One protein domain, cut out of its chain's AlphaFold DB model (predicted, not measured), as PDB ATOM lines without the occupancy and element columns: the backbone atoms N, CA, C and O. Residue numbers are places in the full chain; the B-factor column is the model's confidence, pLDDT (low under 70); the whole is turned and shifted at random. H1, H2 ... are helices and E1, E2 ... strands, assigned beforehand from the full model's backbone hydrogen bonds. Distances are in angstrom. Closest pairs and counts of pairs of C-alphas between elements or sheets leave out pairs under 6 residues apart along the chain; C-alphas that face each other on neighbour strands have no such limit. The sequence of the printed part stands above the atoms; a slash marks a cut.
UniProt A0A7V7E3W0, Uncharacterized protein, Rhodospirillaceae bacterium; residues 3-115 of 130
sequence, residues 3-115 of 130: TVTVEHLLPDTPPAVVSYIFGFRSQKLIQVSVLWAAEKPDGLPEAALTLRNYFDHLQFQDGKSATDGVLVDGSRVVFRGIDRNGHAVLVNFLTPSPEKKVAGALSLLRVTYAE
ATOM      1  N   THR A   3     -55.605 -10.322  46.966       97.56
ATOM      2  CA  THR A   3     -55.136  -9.241  46.095       97.56
ATOM      3  C   THR A   3     -55.269  -7.898  46.798       97.56
ATOM      4  O   THR A   3     -56.280  -7.643  47.448       97.56
ATOM      5  N   VAL A   4     -54.258  -7.045  46.649       98.06
ATOM      6  CA  VAL A   4     -54.249  -5.670  47.159       98.06
ATOM      7  C   VAL A   4     -53.688  -4.723  46.102       98.06
ATOM      8  O   VAL A   4     -52.734  -5.068  45.405       98.06
ATOM      9  N   THR A   5     -54.277  -3.534  45.989       98.25
ATOM     10  CA  THR A   5     -53.735  -2.440  45.172       98.25
ATOM     11  C   THR A   5     -52.836  -1.566  46.039       98.25
ATOM     12  O   THR A   5     -53.220  -1.182  47.144       98.25
ATOM     13  N   VAL A   6     -51.635  -1.267  45.550       97.81
ATOM     14  CA  VAL A   6     -50.635  -0.438  46.225       97.81
ATOM     15  C   VAL A   6     -50.316   0.749  45.326       97.81
ATOM     16  O   VAL A   6     -49.694   0.585  44.282       97.81
ATOM     17  N   GLU A   7     -50.737   1.943  45.743       95.50
ATOM     18  CA  GLU A   7     -50.647   3.167  44.931       95.50
ATOM     19  C   GLU A   7     -49.206   3.556  44.566       95.50
ATOM     20  O   GLU A   7     -48.947   3.977  43.448       95.50
ATOM     21  N   HIS A   8     -48.256   3.379  45.489       93.25
ATOM     22  CA  HIS A   8     -46.881   3.868  45.338       93.25
ATOM     23  C   HIS A   8     -45.865   2.788  45.720       93.25
ATOM     24  O   HIS A   8     -45.107   2.939  46.677       93.25
ATOM     25  N   LEU A   9     -45.892   1.653  45.014       94.94
ATOM     26  CA  LEU A   9     -44.966   0.551  45.295       94.94
ATOM     27  C   LEU A   9     -43.542   0.833  44.790       94.94
ATOM     28  O   LEU A   9     -42.576   0.472  45.457       94.94
ATOM     29  N   LEU A  10     -43.417   1.475  43.626       93.75
ATOM     30  CA  LEU A  10     -42.155   1.971  43.078       93.75
ATOM     31  C   LEU A  10     -42.313   3.440  42.650       93.75
ATOM     32  O   LEU A  10     -43.414   3.828  42.243       93.75
ATOM     33  N   PRO A  11     -41.240   4.251  42.719       91.50
ATOM     34  CA  PRO A  11     -41.264   5.632  42.241       91.50
ATOM     35  C   PRO A  11     -41.688   5.712  40.775       91.50
ATOM     36  O   PRO A  11     -41.320   4.843  39.988       91.50
ATOM     37  N   ASP A  12     -42.449   6.751  40.428       92.12
ATOM     38  CA  ASP A  12     -42.845   7.077  39.052       92.12
ATOM     39  C   ASP A  12     -43.566   5.943  38.293       92.12
ATOM     40  O   ASP A  12     -43.636   5.957  37.071       92.12
ATOM     41  N   THR A  13     -44.144   4.969  39.007       94.62
ATOM     42  CA  THR A  13     -44.954   3.884  38.426       94.62
ATOM     43  C   THR A  13     -46.445   4.071  38.724       94.62
ATOM     44  O   THR A  13     -46.791   4.692  39.731       94.62
ATOM     45  N   PRO A  14     -47.353   3.533  37.885       94.75
ATOM     46  CA  PRO A  14     -48.777   3.465  38.215       94.75
ATOM     47  C   PRO A  14     -49.025   2.589  39.459       94.75
ATOM     48  O   PRO A  14     -48.139   1.836  39.872       94.75
ATOM     49  N   PRO A  15     -50.247   2.596  40.020       96.69
ATOM     50  CA  PRO A  15     -50.617   1.671  41.083       96.69
ATOM     51  C   PRO A  15     -50.349   0.212  40.694       96.69
ATOM     52  O   PRO A  15     -50.655  -0.232  39.583       96.69
ATOM     53  N   ALA A  16     -49.786  -0.543  41.633       97.81
ATOM     54  CA  ALA A  16     -49.475  -1.952  41.458       97.81
ATOM     55  C   ALA A  16     -50.579  -2.829  42.046       97.81
ATOM     56  O   ALA A  16     -51.080  -2.566  43.137       97.81
ATOM     57  N   VAL A  17     -50.895  -3.934  41.382       98.44
ATOM     58  CA  VAL A  17     -51.715  -5.004  41.951       98.44
ATOM     59  C   VAL A  17     -50.791  -6.103  42.461       98.44
ATOM     60  O   VAL A  17     -50.068  -6.722  41.681       98.44
ATOM     61  N   VAL A  18     -50.817  -6.356  43.769       98.44
ATOM     62  CA  VAL A  18     -50.063  -7.434  44.414       98.44
ATOM     63  C   VAL A  18     -51.006  -8.598  44.698       98.44
ATOM     64  O   VAL A  18     -51.986  -8.451  45.427       98.44
ATOM     65  N   SER A  19     -50.700  -9.766  44.140       98.25
ATOM     66  CA  SER A  19     -51.461 -11.001  44.311       98.25
ATOM     67  C   SER A  19     -50.648 -12.052  45.063       98.25
ATOM     68  O   SER A  19     -49.565 -12.445  44.634       98.25
ATOM     69  N   TYR A  20     -51.222 -12.553  46.152       97.44
ATOM     70  CA  TYR A  20     -50.709 -13.634  46.986       97.44
ATOM     71  C   TYR A  20     -51.486 -14.921  46.696       97.44
ATOM     72  O   TYR A  20     -52.714 -14.991  46.852       97.44
ATOM     73  N   ILE A  21     -50.768 -15.953  46.266       96.31
ATOM     74  CA  ILE A  21     -51.327 -17.252  45.899       96.31
ATOM     75  C   ILE A  21     -50.893 -18.272  46.945       96.31
ATOM     76  O   ILE A  21     -49.703 -18.492  47.170       96.31
ATOM     77  N   PHE A  22     -51.887 -18.893  47.575       95.94
ATOM     78  CA  PHE A  22     -51.692 -19.906  48.603       95.94
ATOM     79  C   PHE A  22     -51.882 -21.301  48.009       95.94
ATOM     80  O   PHE A  22     -52.752 -21.498  47.158       95.94
ATOM     81  N   GLY A  23     -51.060 -22.245  48.458       95.69
ATOM     82  CA  GLY A  23     -51.079 -23.623  48.002       95.69
ATOM     83  C   GLY A  23     -52.351 -24.345  48.422       95.69
ATOM     84  O   GLY A  23     -52.882 -24.123  49.511       95.69
ATOM     85  N   PHE A  24     -52.841 -25.223  47.552       94.62
ATOM     86  CA  PHE A  24     -54.099 -25.927  47.763       94.62
ATOM     87  C   PHE A  24     -54.033 -26.879  48.965       94.62
ATOM     88  O   PHE A  24     -54.924 -26.856  49.814       94.62
ATOM     89  N   ARG A  25     -52.980 -27.700  49.074       93.50
ATOM     90  CA  ARG A  25     -52.839 -28.658  50.186       93.50
ATOM     91  C   ARG A  25     -52.206 -28.022  51.410       93.50
ATOM     92  O   ARG A  25     -52.680 -28.220  52.522       93.50
ATOM     93  N   SER A  26     -51.122 -27.281  51.207       94.75
ATOM     94  CA  SER A  26     -50.315 -26.724  52.291       94.75
ATOM     95  C   SER A  26     -50.953 -25.512  52.963       94.75
ATOM     96  O   SER A  26     -50.599 -25.221  54.104       94.75
ATOM     97  N   GLN A  27     -51.839 -24.791  52.261       95.12
ATOM     98  CA  GLN A  27     -52.379 -23.488  52.676       95.12
ATOM     99  C   GLN A  27     -51.289 -22.422  52.922       95.12
ATOM    100  O   GLN A  27     -51.554 -21.368  53.499       95.12
ATOM    101  N   LYS A  28     -50.049 -22.672  52.479       95.31
ATOM    102  CA  LYS A  28     -48.915 -21.747  52.607       95.31
ATOM    103  C   LYS A  28     -48.849 -20.815  51.410       95.31
ATOM    104  O   LYS A  28     -49.348 -21.145  50.342       95.31
ATOM    105  N   LEU A  29     -48.223 -19.654  51.573       96.06
ATOM    106  CA  LEU A  29     -47.933 -18.768  50.449       96.06
ATOM    107  C   LEU A  29     -46.919 -19.448  49.519       96.06
ATOM    108  O   LEU A  29     -45.800 -19.711  49.946       96.06
ATOM    109  N   ILE A  30     -47.310 -19.706  48.271       95.88
ATOM    110  CA  ILE A  30     -46.458 -20.383  47.278       95.88
ATOM    111  C   ILE A  30     -46.038 -19.469  46.129       95.88
ATOM    112  O   ILE A  30     -45.085 -19.777  45.420       95.88
ATOM    113  N   GLN A  31     -46.736 -18.351  45.918       96.94
ATOM    114  CA  GLN A  31     -46.386 -17.394  44.874       96.94
ATOM    115  C   GLN A  31     -46.869 -15.986  45.223       96.94
ATOM    116  O   GLN A  31     -47.971 -15.795  45.741       96.94
ATOM    117  N   VAL A  32     -46.047 -14.998  44.881       97.75
ATOM    118  CA  VAL A  32     -46.396 -13.576  44.888       97.75
ATOM    119  C   VAL A  32     -46.210 -13.042  43.477       97.75
ATOM    120  O   VAL A  32     -45.175 -13.276  42.853       97.75
ATOM    121  N   SER A  33     -47.206 -12.329  42.965       97.69
ATOM    122  CA  SER A  33     -47.089 -11.596  41.709       97.69
ATOM    123  C   SER A  33     -47.415 -10.130  41.928       97.69
ATOM    124  O   SER A  33     -48.358  -9.804  42.642       97.69
ATOM    125  N   VAL A  34     -46.626  -9.260  41.317       98.31
ATOM    126  CA  VAL A  34     -46.858  -7.822  41.284       98.31
ATOM    127  C   VAL A  34     -47.046  -7.428  39.833       98.31
ATOM    128  O   VAL A  34     -46.208  -7.762  38.994       98.31
ATOM    129  N   LEU A  35     -48.150  -6.751  39.538       98.06
ATOM    130  CA  LEU A  35     -48.501  -6.295  38.203       98.06
ATOM    131  C   LEU A  35     -48.695  -4.783  38.203       98.06
ATOM    132  O   LEU A  35     -49.563  -4.268  38.904       98.06
ATOM    133  N   TRP A  36     -47.944  -4.107  37.347       97.88
ATOM    134  CA  TRP A  36     -48.211  -2.739  36.932       97.88
ATOM    135  C   TRP A  36     -48.795  -2.760  35.525       97.88
ATOM    136  O   TRP A  36     -48.290  -3.478  34.658       97.88
ATOM    137  N   ALA A  37     -49.844  -1.975  35.295       95.75
ATOM    138  CA  ALA A  37     -50.499  -1.866  34.000       95.75
ATOM    139  C   ALA A  37     -50.820  -0.401  33.693       95.75
ATOM    140  O   ALA A  37     -51.410   0.284  34.525       95.75
ATOM    141  N   ALA A  38     -50.449   0.072  32.505       93.19
ATOM    142  CA  ALA A  38     -50.751   1.431  32.063       93.19
ATOM    143  C   ALA A  38     -50.854   1.518  30.537       93.19
ATOM    144  O   ALA A  38     -50.155   0.806  29.819       93.19
ATOM    145  N   GLU A  39     -51.710   2.404  30.028       89.62
ATOM    146  CA  GLU A  39     -51.818   2.662  28.582       89.62
ATOM    147  C   GLU A  39     -50.512   3.233  28.019       89.62
ATOM    148  O   GLU A  39     -50.034   2.811  26.966       89.62
ATOM    149  N   LYS A  40     -49.900   4.162  28.761       86.62
ATOM    150  CA  LYS A  40     -48.559   4.672  28.487       86.62
ATOM    151  C   LYS A  40     -47.565   3.973  29.409       86.62
ATOM    152  O   LYS A  40     -47.834   3.891  30.604       86.62
ATOM    153  N   PRO A  41     -46.423   3.494  28.901       86.00
ATOM    154  CA  PRO A  41     -45.433   2.796  29.713       86.00
ATOM    155  C   PRO A  41     -44.628   3.729  30.633       86.00
ATOM    156  O   PRO A  41     -43.564   3.320  31.072       86.00
ATOM    157  N   ASP A  42     -45.066   4.957  30.909       87.75
ATOM    158  CA  ASP A  42     -44.276   5.949  31.645       87.75
ATOM    159  C   ASP A  42     -43.805   5.370  33.001       87.75
ATOM    160  O   ASP A  42     -44.599   4.811  33.760       87.75
ATOM    161  N   GLY A  43     -42.487   5.407  33.240       92.94
ATOM    162  CA  GLY A  43     -41.812   4.858  34.425       92.94
ATOM    163  C   GLY A  43     -41.698   3.328  34.507       92.94
ATOM    164  O   GLY A  43     -40.912   2.809  35.304       92.94
ATOM    165  N   LEU A  44     -42.421   2.567  33.673       95.69
ATOM    166  CA  LEU A  44     -42.302   1.104  33.639       95.69
ATOM    167  C   LEU A  44     -40.940   0.614  33.101       95.69
ATOM    168  O   LEU A  44     -40.410  -0.339  33.676       95.69
ATOM    169  N   PRO A  45     -40.332   1.204  32.046       94.88
ATOM    170  CA  PRO A  45     -38.981   0.856  31.607       94.88
ATOM    171  C   PRO A  45     -37.917   1.060  32.690       94.88
ATOM    172  O   PRO A  45     -37.067   0.190  32.888       94.88
ATOM    173  N   GLU A  46     -37.977   2.172  33.418       95.94
ATOM    174  CA  GLU A  46     -37.061   2.522  34.503       95.94
ATOM    175  C   GLU A  46     -37.240   1.577  35.696       95.94
ATOM    176  O   GLU A  46     -36.257   1.074  36.250       95.94
ATOM    177  N   ALA A  47     -38.489   1.254  36.045       96.62
ATOM    178  CA  ALA A  47     -38.799   0.241  37.047       96.62
ATOM    179  C   ALA A  47     -38.281  -1.145  36.632       96.62
ATOM    180  O   ALA A  47     -37.674  -1.845  37.442       96.62
ATOM    181  N   ALA A  48     -38.442  -1.531  35.363       95.88
ATOM    182  CA  ALA A  48     -37.922  -2.789  34.836       95.88
ATOM    183  C   ALA A  48     -36.389  -2.861  34.931       95.88
ATOM    184  O   ALA A  48     -35.849  -3.881  35.359       95.88
ATOM    185  N   LEU A  49     -35.684  -1.781  34.578       94.62
ATOM    186  CA  LEU A  49     -34.228  -1.697  34.716       94.62
ATOM    187  C   LEU A  49     -33.791  -1.762  36.185       94.62
ATOM    188  O   LEU A  49     -32.853  -2.481  36.518       94.62
ATOM    189  N   THR A  50     -34.499  -1.061  37.071       95.00
ATOM    190  CA  THR A  50     -34.239  -1.089  38.518       95.00
ATOM    191  C   THR A  50     -34.390  -2.502  39.079       95.00
ATOM    192  O   THR A  50     -33.510  -2.982  39.792       95.00
ATOM    193  N   LEU A  51     -35.467  -3.201  38.709       95.50
ATOM    194  CA  LEU A  51     -35.711  -4.587  39.106       95.50
ATOM    195  C   LEU A  51     -34.647  -5.535  38.547       95.50
ATOM    196  O   LEU A  51     -34.152  -6.381  39.287       95.50
ATOM    197  N   ARG A  52     -34.266  -5.381  37.272       94.06
ATOM    198  CA  ARG A  52     -33.166  -6.148  36.669       94.06
ATOM    199  C   ARG A  52     -31.893  -6.000  37.492       94.06
ATOM    200  O   ARG A  52     -31.365  -7.004  37.947       94.06
ATOM    201  N   ASN A  53     -31.454  -4.764  37.732       93.12
ATOM    202  CA  ASN A  53     -30.230  -4.492  38.482       93.12
ATOM    203  C   ASN A  53     -30.298  -5.079  39.896       93.12
ATOM    204  O   ASN A  53     -29.343  -5.694  40.355       93.12
ATOM    205  N   TYR A  54     -31.441  -4.937  40.578       93.19
ATOM    206  CA  TYR A  54     -31.643  -5.522  41.901       93.19
ATOM    207  C   TYR A  54     -31.434  -7.042  41.893       93.19
ATOM    208  O   TYR A  54     -30.676  -7.558  42.712       93.19
ATOM    209  N   PHE A  55     -32.068  -7.758  40.960       92.50
ATOM    210  CA  PHE A  55     -31.942  -9.212  40.883       92.50
ATOM    211  C   PHE A  55     -30.576  -9.668  40.350       92.50
ATOM    212  O   PHE A  55     -30.061 -10.672  40.833       92.50
ATOM    213  N   ASP A  56     -29.940  -8.923  39.446       88.00
ATOM    214  CA  ASP A  56     -28.590  -9.228  38.948       88.00
ATOM    215  C   ASP A  56     -27.537  -9.235  40.078       88.00
ATOM    216  O   ASP A  56     -26.522  -9.925  39.982       88.00
ATOM    217  N   HIS A  57     -27.783  -8.517  41.181       87.62
ATOM    218  CA  HIS A  57     -26.914  -8.502  42.363       87.62
ATOM    219  C   HIS A  57     -27.191  -9.621  43.383       87.62
ATOM    220  O   HIS A  57     -26.436  -9.759  44.351       87.62
ATOM    221  N   LEU A  58     -28.244 -10.423  43.205       87.69
ATOM    222  CA  LEU A  58     -28.566 -11.532  44.106       87.69
ATOM    223  C   LEU A  58     -27.920 -12.846  43.647       87.69
ATOM    224  O   LEU A  58     -27.658 -13.073  42.468       87.69
ATOM    225  N   GLN A  59     -27.671 -13.751  44.597       81.19
ATOM    226  CA  GLN A  59     -27.083 -15.059  44.300       81.19
ATOM    227  C   GLN A  59     -28.137 -16.027  43.736       81.19
ATOM    228  O   GLN A  59     -28.969 -16.550  44.478       81.19
ATOM    229  N   PHE A  60     -28.054 -16.319  42.438       86.69
ATOM    230  CA  PHE A  60     -28.826 -17.364  41.756       86.69
ATOM    231  C   PHE A  60     -27.928 -18.549  41.363       86.69
ATOM    232  O   PHE A  60     -26.705 -18.453  41.431       86.69
ATOM    233  N   GLN A  61     -28.513 -19.697  41.002       79.00
ATOM    234  CA  GLN A  61     -27.720 -20.833  40.513       79.00
ATOM    235  C   GLN A  61     -27.050 -20.484  39.174       79.00
ATOM    236  O   GLN A  61     -27.711 -19.963  38.270       79.00
ATOM    237  N   ASP A  62     -25.766 -20.826  39.030       70.94
ATOM    238  CA  ASP A  62     -25.004 -20.606  37.796       70.94
ATOM    239  C   ASP A  62     -25.734 -21.202  36.584       70.94
ATOM    240  O   ASP A  62     -26.198 -22.345  36.607       70.94
ATOM    241  N   GLY A  63     -25.877 -20.409  35.520       71.75
ATOM    242  CA  GLY A  63     -26.562 -20.822  34.290       71.75
ATOM    243  C   GLY A  63     -28.089 -20.953  34.395       71.75
ATOM    244  O   GLY A  63     -28.727 -21.284  33.397       71.75
ATOM    245  N   LYS A  64     -28.699 -20.672  35.557       71.81
ATOM    246  CA  LYS A  64     -30.166 -20.629  35.730       71.81
ATOM    247  C   LYS A  64     -30.728 -19.217  35.865       71.81
ATOM    248  O   LYS A  64     -31.880 -19.053  36.269       71.81
ATOM    249  N   SER A  65     -29.944 -18.212  35.491       75.50
ATOM    250  CA  SER A  65     -30.419 -16.859  35.232       75.50
ATOM    251  C   SER A  65     -30.302 -16.510  33.749       75.50
ATOM    252  O   SER A  65     -29.446 -17.031  33.035       75.50
ATOM    253  N   ALA A  66     -31.213 -15.673  33.254       78.06
ATOM    254  CA  ALA A  66     -31.114 -15.111  31.909       78.06
ATOM    255  C   ALA A  66     -31.844 -13.770  31.813       78.06
ATOM    256  O   ALA A  66     -32.839 -13.539  32.504       78.06
ATOM    257  N   THR A  67     -31.396 -12.931  30.887       80.56
ATOM    258  CA  THR A  67     -32.051 -11.674  30.515       80.56
ATOM    259  C   THR A  67     -32.392 -11.685  29.025       80.56
ATOM    260  O   THR A  67     -31.881 -12.504  28.263       80.56
ATOM    261  N   ASP A  68     -33.277 -10.778  28.614       76.75
ATOM    262  CA  ASP A  68     -33.499 -10.380  27.216       76.75
ATOM    263  C   ASP A  68     -34.015 -11.484  26.263       76.75
ATOM    264  O   ASP A  68     -33.841 -11.413  25.049       76.75
ATOM    265  N   GLY A  69     -34.723 -12.484  26.801       86.06
ATOM    266  CA  GLY A  69     -35.532 -13.432  26.021       86.06
ATOM    267  C   GLY A  69     -36.938 -12.902  25.705       86.06
ATOM    268  O   GLY A  69     -37.352 -11.871  26.228       86.06
ATOM    269  N   VAL A  70     -37.709 -13.634  24.898       89.19
ATOM    270  CA  VAL A  70     -39.124 -13.326  24.610       89.19
ATOM    271  C   VAL A  70     -39.987 -14.525  25.002       89.19
ATOM    272  O   VAL A  70     -39.644 -15.665  24.693       89.19
ATOM    273  N   LEU A  71     -41.075 -14.275  25.729       89.12
ATOM    274  CA  LEU A  71     -42.060 -15.285  26.112       89.12
ATOM    275  C   LEU A  71     -43.078 -15.518  24.986       89.12
ATOM    276  O   LEU A  71     -43.200 -14.726  24.054       89.12
ATOM    277  N   VAL A  72     -43.846 -16.605  25.088       86.75
ATOM    278  CA  VAL A  72     -44.876 -16.974  24.094       86.75
ATOM    279  C   VAL A  72     -45.944 -15.887  23.935       86.75
ATOM    280  O   VAL A  72     -46.466 -15.693  22.840       86.75
ATOM    281  N   ASP A  73     -46.242 -15.148  25.006       85.00
ATOM    282  CA  ASP A  73     -47.182 -14.021  24.992       85.00
ATOM    283  C   ASP A  73     -46.596 -12.732  24.378       85.00
ATOM    284  O   ASP A  73     -47.268 -11.702  24.341       85.00
ATOM    285  N   GLY A  74     -45.353 -12.781  23.891       89.06
ATOM    286  CA  GLY A  74     -44.637 -11.654  23.300       89.06
ATOM    287  C   GLY A  74     -43.976 -10.724  24.317       89.06
ATOM    288  O   GLY A  74     -43.323  -9.762  23.912       89.06
ATOM    289  N   SER A  75     -44.102 -10.980  25.622       92.12
ATOM    290  CA  SER A  75     -43.416 -10.173  26.632       92.12
ATOM    291  C   SER A  75     -41.910 -10.440  26.632       92.12
ATOM    292  O   SER A  75     -41.447 -11.572  26.468       92.12
ATOM    293  N   ARG A  76     -41.117  -9.387  26.834       94.25
ATOM    294  CA  ARG A  76     -39.667  -9.504  26.993       94.25
ATOM    295  C   ARG A  76     -39.353  -9.941  28.418       94.25
ATOM    296  O   ARG A  76     -39.822  -9.333  29.378       94.25
ATOM    297  N   VAL A  77     -38.507 -10.953  28.561       95.81
ATOM    298  CA  VAL A  77     -37.892 -11.326  29.835       95.81
ATOM    299  C   VAL A  77     -36.889 -10.242  30.204       95.81
ATOM    300  O   VAL A  77     -35.869 -10.071  29.544       95.81
ATOM    301  N   VAL A  78     -37.186  -9.508  31.265       95.88
ATOM    302  CA  VAL A  78     -36.282  -8.513  31.846       95.88
ATOM    303  C   VAL A  78     -35.231  -9.221  32.696       95.88
ATOM    304  O   VAL A  78     -34.043  -8.939  32.571       95.88
ATOM    305  N   PHE A  79     -35.676 -10.181  33.507       95.75
ATOM    306  CA  PHE A  79     -34.832 -11.043  34.323       95.75
ATOM    307  C   PHE A  79     -35.558 -12.362  34.594       95.75
ATOM    308  O   PHE A  79     -36.771 -12.378  34.803       95.75
ATOM    309  N   ARG A  80     -34.830 -13.473  34.653       94.50
ATOM    310  CA  ARG A  80     -35.297 -14.708  35.292       94.50
ATOM    311  C   ARG A  80     -34.165 -15.325  36.091       94.50
ATOM    312  O   ARG A  80     -33.019 -15.232  35.661       94.50
ATOM    313  N   GLY A  81     -34.489 -15.993  37.191       93.38
ATOM    314  CA  GLY A  81     -33.508 -16.660  38.043       93.38
ATOM    315  C   GLY A  81     -34.136 -17.765  38.881       93.38
ATOM    316  O   GLY A  81     -35.303 -17.664  39.256       93.38
ATOM    317  N   ILE A  82     -33.358 -18.808  39.179       92.44
ATOM    318  CA  ILE A  82     -33.726 -19.867  40.125       92.44
ATOM    319  C   ILE A  82     -32.658 -19.934  41.220       92.44
ATOM    320  O   ILE A  82     -31.464 -20.030  40.922       92.44
ATOM    321  N   ASP A  83     -33.076 -19.842  42.480       89.44
ATOM    322  CA  ASP A  83     -32.173 -19.913  43.632       89.44
ATOM    323  C   ASP A  83     -31.789 -21.367  43.973       89.44
ATOM    324  O   ASP A  83     -32.274 -22.326  43.371       89.44
ATOM    325  N   ARG A  84     -30.898 -21.569  44.951       87.69
ATOM    326  CA  ARG A  84     -30.435 -22.912  45.365       87.69
ATOM    327  C   ARG A  84     -31.541 -23.827  45.904       87.69
ATOM    328  O   ARG A  84     -31.382 -25.041  45.844       87.69
ATOM    329  N   ASN A  85     -32.644 -23.263  46.386       88.19
ATOM    330  CA  ASN A  85     -33.788 -24.000  46.915       88.19
ATOM    331  C   ASN A  85     -34.829 -24.325  45.832       88.19
ATOM    332  O   ASN A  85     -35.798 -25.032  46.108       88.19
ATOM    333  N   GLY A  86     -34.621 -23.847  44.600       88.12
ATOM    334  CA  GLY A  86     -35.551 -24.029  43.492       88.12
ATOM    335  C   GLY A  86     -36.648 -22.965  43.428       88.12
ATOM    336  O   GLY A  86     -37.559 -23.110  42.614       88.12
ATOM    337  N   HIS A  87     -36.562 -21.900  44.235       91.81
ATOM    338  CA  HIS A  87     -37.477 -20.771  44.116       91.81
ATOM    339  C   HIS A  87     -37.144 -19.973  42.857       91.81
ATOM    340  O   HIS A  87     -35.972 -19.736  42.549       91.81
ATOM    341  N   ALA A  88     -38.171 -19.538  42.134       94.06
ATOM    342  CA  ALA A  88     -38.021 -18.855  40.861       94.06
ATOM    343  C   ALA A  88     -38.482 -17.401  40.939       94.06
ATOM    344  O   ALA A  88     -39.533 -17.097  41.507       94.06
ATOM    345  N   VAL A  89     -37.729 -16.519  40.286       96.06
ATOM    346  CA  VAL A  89     -38.132 -15.148  39.975       96.06
ATOM    347  C   VAL A  89     -38.255 -14.998  38.465       96.06
ATOM    348  O   VAL A  89     -37.370 -15.418  37.718       96.06
ATOM    349  N   LEU A  90     -39.323 -14.342  38.022       95.75
ATOM    350  CA  LEU A  90     -39.495 -13.865  36.655       95.75
ATOM    351  C   LEU A  90     -39.918 -12.398  36.680       95.75
ATOM    352  O   LEU A  90     -40.930 -12.049  37.284       95.75
ATOM    353  N   VAL A  91     -39.162 -11.564  35.978       97.44
ATOM    354  CA  VAL A  91     -39.533 -10.197  35.631       97.44
ATOM    355  C   VAL A  91     -39.735 -10.149  34.124       97.44
ATOM    356  O   VAL A  91     -38.817 -10.455  33.360       97.44
ATOM    357  N   ASN A  92     -40.929  -9.772  33.681       97.06
ATOM    358  CA  ASN A  92     -41.236  -9.636  32.264       97.06
ATOM    359  C   ASN A  92     -42.001  -8.343  31.984       97.06
ATOM    360  O   ASN A  92     -42.767  -7.852  32.815       97.06
ATOM    361  N   PHE A  93     -41.754  -7.789  30.803       96.38
ATOM    362  CA  PHE A  93     -42.310  -6.521  30.368       96.38
ATOM    363  C   PHE A  93     -42.945  -6.682  28.990       96.38
ATOM    364  O   PHE A  93     -42.292  -7.109  28.037       96.38
ATOM    365  N   LEU A  94     -44.230  -6.366  28.900       94.38
ATOM    366  CA  LEU A  94     -44.997  -6.347  27.666       94.38
ATOM    367  C   LEU A  94     -45.288  -4.898  27.297       94.38
ATOM    368  O   LEU A  94     -45.866  -4.158  28.087       94.38
ATOM    369  N   THR A  95     -44.948  -4.519  26.074       90.50
ATOM    370  CA  THR A  95     -45.379  -3.259  25.466       90.50
ATOM    371  C   THR A  95     -46.284  -3.572  24.280       90.50
ATOM    372  O   THR A  95     -45.950  -4.481  23.510       90.50
ATOM    373  N   PRO A  96     -47.399  -2.846  24.085       84.81
ATOM    374  CA  PRO A  96     -48.230  -2.992  22.899       84.81
ATOM    375  C   PRO A  96     -47.403  -2.891  21.616       84.81
ATOM    376  O   PRO A  96     -46.506  -2.053  21.506       84.81
ATOM    377  N   SER A  97     -47.706  -3.742  20.635       77.00
ATOM    378  CA  SER A  97     -47.038  -3.671  19.336       77.00
ATOM    379  C   SER A  97     -47.410  -2.357  18.635       77.00
ATOM    380  O   SER A  97     -48.603  -2.083  18.476       77.00
ATOM    381  N   PRO A  98     -46.434  -1.566  18.158       69.25
ATOM    382  CA  PRO A  98     -46.717  -0.323  17.441       69.25
ATOM    383  C   PRO A  98     -47.459  -0.559  16.114       69.25
ATOM    384  O   PRO A  98     -48.189   0.319  15.656       69.25
ATOM    385  N   GLU A  99     -47.315  -1.746  15.517       67.81
ATOM    386  CA  GLU A  99     -47.981  -2.133  14.265       67.81
ATOM    387  C   GLU A  99     -49.442  -2.550  14.478       67.81
ATOM    388  O   GLU A  99     -50.287  -2.366  13.603       67.81
ATOM    389  N   LYS A 100     -49.770  -3.075  15.665       64.88
ATOM    390  CA  LYS A 100     -51.133  -3.456  16.043       64.88
ATOM    391  C   LYS A 100     -51.705  -2.393  16.973       64.88
ATOM    392  O   LYS A 100     -51.714  -2.563  18.189       64.88
ATOM    393  N   LYS A 101     -52.212  -1.300  16.392       61.16
ATOM    394  CA  LYS A 101     -52.986  -0.284  17.124       61.16
ATOM    395  C   LYS A 101     -54.308  -0.877  17.614       61.16
ATOM    396  O   LYS A 101     -55.349  -0.728  16.983       61.16
ATOM    397  N   VAL A 102     -54.249  -1.564  18.746       73.88
ATOM    398  CA  VAL A 102     -55.420  -2.018  19.491       73.88
ATOM    399  C   VAL A 102     -55.756  -0.928  20.502       73.88
ATOM    400  O   VAL A 102     -54.942  -0.602  21.365       73.88
ATOM    401  N   ALA A 103     -56.937  -0.326  20.366       73.31
ATOM    402  CA  ALA A 103     -57.420   0.657  21.329       73.31
ATOM    403  C   ALA A 103     -57.513   0.015  22.724       73.31
ATOM    404  O   ALA A 103     -58.032  -1.093  22.859       73.31
ATOM    405  N   GLY A 104     -56.987   0.696  23.745       78.12
ATOM    406  CA  GLY A 104     -56.939   0.182  25.118       78.12
ATOM    407  C   GLY A 104     -55.849  -0.866  25.381       78.12
ATOM    408  O   GLY A 104     -55.903  -1.553  26.398       78.12
ATOM    409  N   ALA A 105     -54.867  -1.030  24.485       85.94
ATOM    410  CA  ALA A 105     -53.726  -1.895  24.761       85.94
ATOM    411  C   ALA A 105     -52.870  -1.329  25.906       85.94
ATOM    412  O   ALA A 105     -52.486  -0.161  25.891       85.94
ATOM    413  N   LEU A 106     -52.548  -2.182  26.878       92.25
ATOM    414  CA  LEU A 106     -51.776  -1.811  28.060       92.25
ATOM    415  C   LEU A 106     -50.332  -2.294  27.946       92.25
ATOM    416  O   LEU A 106     -50.062  -3.402  27.480       92.25
ATOM    417  N   SER A 107     -49.415  -1.471  28.437       94.56
ATOM    418  CA  SER A 107     -48.075  -1.895  28.820       94.56
ATOM    419  C   SER A 107     -48.135  -2.548  30.195       94.56
ATOM    420  O   SER A 107     -48.763  -2.007  31.106       94.56
ATOM    421  N   LEU A 108     -47.501  -3.710  30.342       96.38
ATOM    422  CA  LEU A 108     -47.544  -4.521  31.555       96.38
ATOM    423  C   LEU A 108     -46.130  -4.817  32.034       96.38
ATOM    424  O   LEU A 108     -45.366  -5.461  31.317       96.38
ATOM    425  N   LEU A 109     -45.805  -4.426  33.261       97.69
ATOM    426  CA  LEU A 109     -44.619  -4.904  33.968       97.69
ATOM    427  C   LEU A 109     -45.076  -5.887  35.038       97.69
ATOM    428  O   LEU A 109     -45.954  -5.572  35.841       97.69
ATOM    429  N   ARG A 110     -44.493  -7.085  35.051       97.94
ATOM    430  CA  ARG A 110     -44.816  -8.107  36.041       97.94
ATOM    431  C   ARG A 110     -43.560  -8.630  36.709       97.94
ATOM    432  O   ARG A 110     -42.585  -8.961  36.042       97.94
ATOM    433  N   VAL A 111     -43.638  -8.766  38.028       97.88
ATOM    434  CA  VAL A 111     -42.703  -9.548  38.837       97.88
ATOM    435  C   VAL A 111     -43.463 -10.742  39.385       97.88
ATOM    436  O   VAL A 111     -44.570 -10.600  39.897       97.88
ATOM    437  N   THR A 112     -42.890 -11.931  39.271       97.38
ATOM    438  CA  THR A 112     -43.421 -13.145  39.888       97.38
ATOM    439  C   THR A 112     -42.317 -13.816  40.676       97.38
ATOM    440  O   THR A 112     -41.257 -14.093  40.125       97.38
ATOM    441  N   TYR A 113     -42.583 -14.087  41.948       96.19
ATOM    442  CA  TYR A 113     -41.783 -14.959  42.796       96.19
ATOM    443  C   TYR A 113     -42.599 -16.212  43.102       96.19
ATOM    444  O   TYR A 113     -43.728 -16.093  43.579       96.19
ATOM    445  N   ALA A 114     -42.049 -17.394  42.848       95.88
ATOM    446  CA  ALA A 114     -42.708 -18.671  43.095       95.88
ATOM    447  C   ALA A 114     -41.801 -19.609  43.894       95.88
ATOM    448  O   ALA A 114     -40.618 -19.743  43.590       95.88
ATOM    449  N   GLU A 115     -42.369 -20.297  44.883       93.12
ATOM    450  CA  GLU A 115     -41.661 -21.291  45.690       93.12
ATOM    451  C   GLU A 115     -41.219 -22.481  44.823       93.12
ATOM    452  O   GLU A 115     -40.073 -22.908  44.879       93.12
TER     453      GLU A 115
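This is residues 3 to 115 of the 130 residues of an uncharacterized protein of Rhodospirillaceae bacterium (UniProt A0A7V7E3W0). A single twisted sheet of six strands makes a wall, and one helix, H1, packs along one face of it, over E5 and E4 toward the E4 edge, with the E1 and E2 end clear of that helix. The long link of residues 57 to 75 passes round the E4 edge of the sheet. The printed part has 113 residues, with six named strands and one named helix in the chain order E1 E2 E3 H1 E4 E5 E6; the sheet's order is E1 E2 E3 E6 E5 E4, all antiparallel. The class is mixed, helices and strands, with under half of the residues in named elements. The whole is compact, with a radius of gyration of the C-alphas of 14.8 A and spans of 42 by 31 by 28 A.

E1, residues 3 to 6, is an edge strand and forms a hairpin with E2, residues 16 to 22, with N 4 and O 18 2.9 A apart. E2 forms a hairpin with E3, residues 29 to 38, where N 19 and O 33 are 2.8 A apart. E1, E2 and E3 are a meander, each strand the antiparallel neighbour of the one before. H1, residues 44 to 56, is on the sheet at a height over the sheet of 9.0 A, and the two make two layers, a helix on one face of a sheet. Its O i to N i+4 pairs are each within hydrogen-bond range. H1 lies over E5, residues 88 to 94, and only just over E4, residues 76 to 82, on which 3 of its C-alphas fall. It runs along the strands, at 21 degrees to E5 on the local plane. The closest C-alphas of H1 and E4 are those of Arg 52 and Phe 79, 5.7 A apart. E4, the other edge strand, forms a hairpin with E5, with N 91 and O 79 2.8 A apart. E5 forms a hairpin with E6, residues 107 to 114, where N 110 and O 92 are 2.9 A apart; E4, E5 and E6 are a second meander. E3 and E6 are antiparallel neighbours at 171 degrees, with N 34 and O 111 2.8 A apart. E1 and E4 are apart.

E1 begins at C-alpha 3, (-55.136, -9.241, 46.095). E3, the longest strand, measures 27.5 A from first to last C-alpha, E6 22.7 A, E2 and E5 19.5 A each, and E4 17.8 A. H1 begins at C-alpha 44, (-42.302, 1.104, 33.639), and measures 18.0 A. E6 ends at C-alpha 114, (-42.708, -18.671, 43.095).

The two C-alphas farthest apart, those of Ser 26 and Glu 99, are 45.3 A apart. The printed part has no cut. The links H1 to E4, 19 residues, and E5 to E6, 12 residues, are long. The mean pLDDT of the printed part is 90.8, and residues 98 to 101 are under 70.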